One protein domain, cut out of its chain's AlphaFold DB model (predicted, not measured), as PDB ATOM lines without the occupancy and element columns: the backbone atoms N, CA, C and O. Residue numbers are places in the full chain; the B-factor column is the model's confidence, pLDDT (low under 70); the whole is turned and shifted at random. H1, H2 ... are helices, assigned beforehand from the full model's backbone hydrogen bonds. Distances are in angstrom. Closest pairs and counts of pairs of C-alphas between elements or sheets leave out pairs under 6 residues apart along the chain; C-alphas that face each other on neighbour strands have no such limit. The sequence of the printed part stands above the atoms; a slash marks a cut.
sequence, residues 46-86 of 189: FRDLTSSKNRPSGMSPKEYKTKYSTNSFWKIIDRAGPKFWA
ATOM      1  N   PHE A  46      43.811  11.638 -35.344       98.25
ATOM      2  CA  PHE A  46      42.742  12.259 -34.566       98.25
ATOM      3  C   PHE A  46      41.465  12.505 -35.387       98.25
ATOM      4  O   PHE A  46      40.351  12.271 -34.899       98.25
ATOM      5  N   ARG A  47      41.599  12.920 -36.653       98.31
ATOM      6  CA  ARG A  47      40.465  13.000 -37.589       98.31
ATOM      7  C   ARG A  47      39.798  11.637 -37.768       98.31
ATOM      8  O   ARG A  47      38.584  11.539 -37.614       98.31
ATOM      9  N   ASP A  48      40.575  10.582 -37.989       97.44
ATOM     10  CA  ASP A  48      40.055   9.223 -38.152       97.44
ATOM     11  C   ASP A  48      39.312   8.758 -36.883       97.44
ATOM     12  O   ASP A  48      38.190   8.258 -36.976       97.44
ATOM     13  N   LEU A  49      39.871   9.020 -35.692       97.06
ATOM     14  CA  LEU A  49      39.249   8.702 -34.396       97.06
ATOM     15  C   LEU A  49      37.889   9.390 -34.192       97.06
ATOM     16  O   LEU A  49      36.989   8.836 -33.562       97.06
ATOM     17  N   THR A  50      37.746  10.615 -34.694       96.62
ATOM     18  CA  THR A  50      36.533  11.431 -34.530       96.62
ATOM     19  C   THR A  50      35.599  11.372 -35.739       96.62
ATOM     20  O   THR A  50      34.567  12.055 -35.762       96.62
ATOM     21  N   SER A  51      35.941  10.562 -36.742       94.94
ATOM     22  CA  SER A  51      35.107  10.338 -37.915       94.94
ATOM     23  C   SER A  51      33.795   9.650 -37.532       94.94
ATOM     24  O   SER A  51      33.697   8.861 -36.592       94.94
ATOM     25  N   SER A  52      32.725   9.993 -38.241       91.75
ATOM     26  CA  SER A  52      31.409   9.382 -38.047       91.75
ATOM     27  C   SER A  52      30.596   9.458 -39.331       91.75
ATOM     28  O   SER A  52      30.939  10.213 -40.241       91.75
ATOM     29  N   LYS A  53      29.461   8.752 -39.395       91.50
ATOM     30  CA  LYS A  53      28.553   8.804 -40.558       91.50
ATOM     31  C   LYS A  53      28.158  10.234 -40.953       91.50
ATOM     32  O   LYS A  53      28.072  10.533 -42.136       91.50
ATOM     33  N   ASN A  54      27.967  11.118 -39.971       89.44
ATOM     34  CA  ASN A  54      27.558  12.510 -40.193       89.44
ATOM     35  C   ASN A  54      28.743  13.476 -40.352       89.44
ATOM     36  O   ASN A  54      28.545  14.650 -40.656       89.44
ATOM     37  N   ARG A  55      29.974  13.008 -40.115       90.31
ATOM     38  CA  ARG A  55      31.204  13.779 -40.316       90.31
ATOM     39  C   ARG A  55      32.348  12.832 -40.707       90.31
ATOM     40  O   ARG A  55      33.179  12.515 -39.854       90.31
ATOM     41  N   PRO A  56      32.389  12.357 -41.965       88.56
ATOM     42  CA  PRO A  56      33.347  11.331 -42.384       88.56
ATOM     43  C   PRO A  56      34.811  11.773 -42.288       88.56
ATOM     44  O   PRO A  56      35.675  10.954 -42.016       88.56
ATOM     45  N   SER A  57      35.088  13.068 -42.446       91.19
ATOM     46  CA  SER A  57      36.434  13.642 -42.311       91.19
ATOM     47  C   SER A  57      36.894  13.847 -40.862       91.19
ATOM     48  O   SER A  57      38.019  14.292 -40.641       91.19
ATOM     49  N   GLY A  58      36.028  13.582 -39.877       96.31
ATOM     50  CA  GLY A  58      36.306  13.857 -38.469       96.31
ATOM     51  C   GLY A  58      36.566  15.334 -38.163       96.31
ATOM     52  O   GLY A  58      36.265  16.231 -38.957       96.31
ATOM     53  N   MET A  59      37.074  15.606 -36.966       96.88
ATOM     54  CA  MET A  59      37.492  16.932 -36.502       96.88
ATOM     55  C   MET A  59      39.010  16.998 -36.422       96.88
ATOM     56  O   MET A  59      39.641  16.061 -35.950       96.88
ATOM     57  N   SER A  60      39.594  18.131 -36.806       97.19
ATOM     58  CA  SER A  60      40.969  18.434 -36.401       97.19
ATOM     59  C   SER A  60      41.062  18.595 -34.874       97.19
ATOM     60  O   SER A  60      40.067  18.959 -34.225       97.19
ATOM     61  N   PRO A  61      42.256  18.413 -34.278       97.00
ATOM     62  CA  PRO A  61      42.481  18.696 -32.861       97.00
ATOM     63  C   PRO A  61      42.012  20.089 -32.435       97.00
ATOM     64  O   PRO A  61      41.379  20.242 -31.389       97.00
ATOM     65  N   LYS A  62      42.276  21.111 -33.261       97.12
ATOM     66  CA  LYS A  62      41.875  22.497 -32.990       97.12
ATOM     67  C   LYS A  62      40.356  22.645 -32.941       97.12
ATOM     68  O   LYS A  62      39.835  23.163 -31.956       97.12
ATOM     69  N   GLU A  63      39.643  22.156 -33.954       97.31
ATOM     70  CA  GLU A  63      38.176  22.222 -33.994       97.31
ATOM     71  C   GLU A  63      37.536  21.490 -32.812       97.31
ATOM     72  O   GLU A  63      36.597  22.006 -32.202       97.31
ATOM     73  N   TYR A  64      38.048  20.307 -32.460       97.50
ATOM     74  CA  TYR A  64      37.513  19.523 -31.348       97.50
ATOM     75  C   TYR A  64      37.720  20.234 -30.007       97.50
ATOM     76  O   TYR A  64      36.790  20.316 -29.201       97.50
ATOM     77  N   LYS A  65      38.912  20.801 -29.777       97.94
ATOM     78  CA  LYS A  65      39.210  21.595 -28.575       97.94
ATOM     79  C   LYS A  65      38.310  22.827 -28.475       97.94
ATOM     80  O   LYS A  65      37.791  23.089 -27.396       97.94
ATOM     81  N   THR A  66      38.086  23.539 -29.584       97.81
ATOM     82  CA  THR A  66      37.182  24.700 -29.634       97.81
ATOM     83  C   THR A  66      35.730  24.316 -29.358       97.81
ATOM     84  O   THR A  66      35.036  25.039 -28.651       97.81
ATOM     85  N   LYS A  67      35.258  23.188 -29.901       96.88
ATOM     86  CA  LYS A  67      33.861  22.758 -29.756       96.88
ATOM     87  C   LYS A  67      33.549  22.146 -28.387       96.88
ATOM     88  O   LYS A  67      32.436  22.316 -27.899       96.88
ATOM     89  N   TYR A  68      34.486  21.393 -27.812       96.56
ATOM     90  CA  TYR A  68      34.252  20.608 -26.597       96.56
ATOM     91  C   TYR A  68      35.092  21.104 -25.421       96.56
ATOM     92  O   TYR A  68      34.552  21.707 -24.503       96.56
ATOM     93  N   SER A  69      36.389  20.795 -25.410       97.75
ATOM     94  CA  SER A  69      37.413  21.342 -24.503       97.75
ATOM     95  C   SER A  69      38.736  20.599 -24.721       97.75
ATOM     96  O   SER A  69      38.762  19.507 -25.297       97.75
ATOM     97  N   THR A  70      39.835  21.126 -24.173       97.00
ATOM     98  CA  THR A  70      41.113  20.398 -24.079       97.00
ATOM     99  C   THR A  70      41.001  19.118 -23.244       97.00
ATOM    100  O   THR A  70      41.615  18.114 -23.584       97.00
ATOM    101  N   ASN A  71      40.192  19.113 -22.179       97.44
ATOM    102  CA  ASN A  71      39.996  17.919 -21.351       97.44
ATOM    103  C   ASN A  71      39.260  16.814 -22.131       97.44
ATOM    104  O   ASN A  71      39.684  15.663 -22.123       97.44
ATOM    105  N   SER A  72      38.201  17.172 -22.864       97.50
ATOM    106  CA  SER A  72      37.472  16.234 -23.726       97.50
ATOM    107  C   SER A  72      38.346  15.695 -24.861       97.50
ATOM    108  O   SER A  72      38.219  14.527 -25.215       97.50
ATOM    109  N   PHE A  73      39.225  16.536 -25.418       98.12
ATOM    110  CA  PHE A  73      40.197  16.145 -26.440       98.12
ATOM    111  C   PHE A  73      41.141  15.040 -25.948       98.12
ATOM    112  O   PHE A  73      41.332  14.055 -26.652       98.12
ATOM    113  N   TRP A  74      41.685  15.163 -24.735       97.69
ATOM    114  CA  TRP A  74      42.547  14.115 -24.181       97.69
ATOM    115  C   TRP A  74      41.752  12.867 -23.802       97.69
ATOM    116  O   TRP A  74      42.098  11.780 -24.242       97.69
ATOM    117  N   LYS A  75      40.587  13.014 -23.158       97.69
ATOM    118  CA  LYS A  75      39.737  11.872 -22.769       97.69
ATOM    119  C   LYS A  75      39.371  10.924 -23.912       97.69
ATOM    120  O   LYS A  75      39.185   9.733 -23.668       97.69
ATOM    121  N   ILE A  76      39.166  11.432 -25.131       97.44
ATOM    122  CA  ILE A  76      38.844  10.566 -26.275       97.44
ATOM    123  C   ILE A  76      40.080   9.812 -26.784       97.44
ATOM    124  O   ILE A  76      39.942   8.659 -27.183       97.44
ATOM    125  N   ILE A  77      41.265  10.426 -26.710       98.00
ATOM    126  CA  ILE A  77      42.548   9.781 -27.019       98.00
ATOM    127  C   ILE A  77      42.856   8.716 -25.963       98.00
ATOM    128  O   ILE A  77      43.079   7.564 -26.318       98.00
ATOM    129  N   ASP A  78      42.750   9.061 -24.678       97.62
ATOM    130  CA  ASP A  78      43.012   8.145 -23.560       97.62
ATOM    131  C   ASP A  78      42.082   6.920 -23.622       97.62
ATOM    132  O   ASP A  78      42.495   5.788 -23.389       97.62
ATOM    133  N   ARG A  79      40.819   7.113 -24.036       97.50
ATOM    134  CA  ARG A  79      39.871   6.007 -24.260       97.50
ATOM    135  C   ARG A  79      40.280   5.088 -25.413       97.50
ATOM    136  O   ARG A  79      39.978   3.898 -25.363       97.50
ATOM    137  N   ALA A  80      40.893   5.628 -26.464       97.19
ATOM    138  CA  ALA A  80      41.428   4.826 -27.560       97.19
ATOM    139  C   ALA A  80      42.704   4.067 -27.144       97.19
ATOM    140  O   ALA A  80      43.011   3.024 -27.727       97.19
ATOM    141  N   GLY A  81      43.395   4.554 -26.109       97.94
ATOM    142  CA  GLY A  81      44.528   3.891 -25.475       97.94
ATOM    143  C   GLY A  81      45.759   3.808 -26.385       97.94
ATOM    144  O   GLY A  81      45.879   4.584 -27.341       97.94
ATOM    145  N   PRO A  82      46.670   2.845 -26.140       98.19
ATOM    146  CA  PRO A  82      47.953   2.759 -26.846       98.19
ATOM    147  C   PRO A  82      47.809   2.664 -28.365       98.19
ATOM    148  O   PRO A  82      48.577   3.268 -29.113       98.19
ATOM    149  N   LYS A  83      46.742   2.006 -28.834       98.00
ATOM    150  CA  LYS A  83      46.431   1.874 -30.263       98.00
ATOM    151  C   LYS A  83      46.255   3.210 -30.968       98.00
ATOM    152  O   LYS A  83      46.483   3.282 -32.170       98.00
ATOM    153  N   PHE A  84      45.825   4.272 -30.283       98.50
ATOM    154  CA  PHE A  84      45.775   5.590 -30.913       98.50
ATOM    155  C   PHE A  84      47.153   5.978 -31.458       98.50
ATOM    156  O   PHE A  84      47.248   6.361 -32.619       98.50
ATOM    157  N   TRP A  85      48.192   5.802 -30.648       98.62
ATOM    158  CA  TRP A  85      49.561   6.202 -30.947       98.62
ATOM    159  C   TRP A  85      50.280   5.182 -31.844       98.62
ATOM    160  O   TRP A  85      50.892   5.573 -32.833       98.62
ATOM    161  N   ALA A  86      50.129   3.882 -31.562       98.56
ATOM    162  CA  ALA A  86      50.796   2.795 -32.294       98.56
ATOM    163  C   ALA A  86      50.420   2.725 -33.787       98.56
ATOM    164  O   ALA A  86      51.223   2.331 -34.633       98.56
TER     165      ALA A  86
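This is residues 46 to 86 of the 189 residues of an uncharacterized protein of Flavobacteriaceae bacterium (UniProt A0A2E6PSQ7). Four helices make a small arch: the short H2, the longest helix H3 and the short H4 follow one another round it, and the short H1 sits in its mouth, near H2 and H3. The link from H1 to H2, residues 51 to 60, loops out to Asn 54 at the end of the domain away from H4 and folds back to H2. The 41 printed residues hold the named helices H1, H2, H3 and H4 in that order and no named strand, and the class is all helix. The whole is compact, with a radius of gyration of the C-alphas of 10.0 A, and spans 25 by 21 by 12 A.

H1 takes residues 46 to 50, 6.3 A long, and begins at C-alpha 46 at (42.742, 12.259, -34.566). H2 takes residues 61 to 67, 10.0 A long. H3 takes residues 70 to 80, 16.0 A long, and begins at C-alpha 70 at (41.113, 20.398, -24.079). H4 takes residues 82 to 86, 6.1 A long, and ends at C-alpha 86 at (50.796, 2.795, -32.294).

H1 and H2 are close but not clearly touching; their closest C-alphas, of Phe 46 and Pro 61, are 6.7 A apart. H1 and H3 are also close but not clearly touching, with the C-alphas of Phe 46 and Ile 77 closest at 7.9 A. H2 and H3 touch, with the C-alphas of Lys 65 and Phe 73 closest at 5.9 A. They run opposite ways at a steep tilt of 58 degrees. H3 and H4 are close but not clearly touching, with the C-alphas of Ile 77 and Phe 84 closest at 6.6 A. H1 and H4 are only just apart, their closest C-alphas at 8.0 A, and H2 and H4 are apart. In H1, H2 and H4 every O i to N i+4 pair is within hydrogen-bond range; in H3, 6 of 7 are.

The C-alphas of Asn 54 and Ala 86 are the two farthest apart, at 26.4 A. The printed part has no cut. The links from H2 to H3 and from H3 to H4 are tight, the link from H1 to H2 is short, and no link is long. The mean pLDDT of the printed part is 96.5, and no printed residue is under 70.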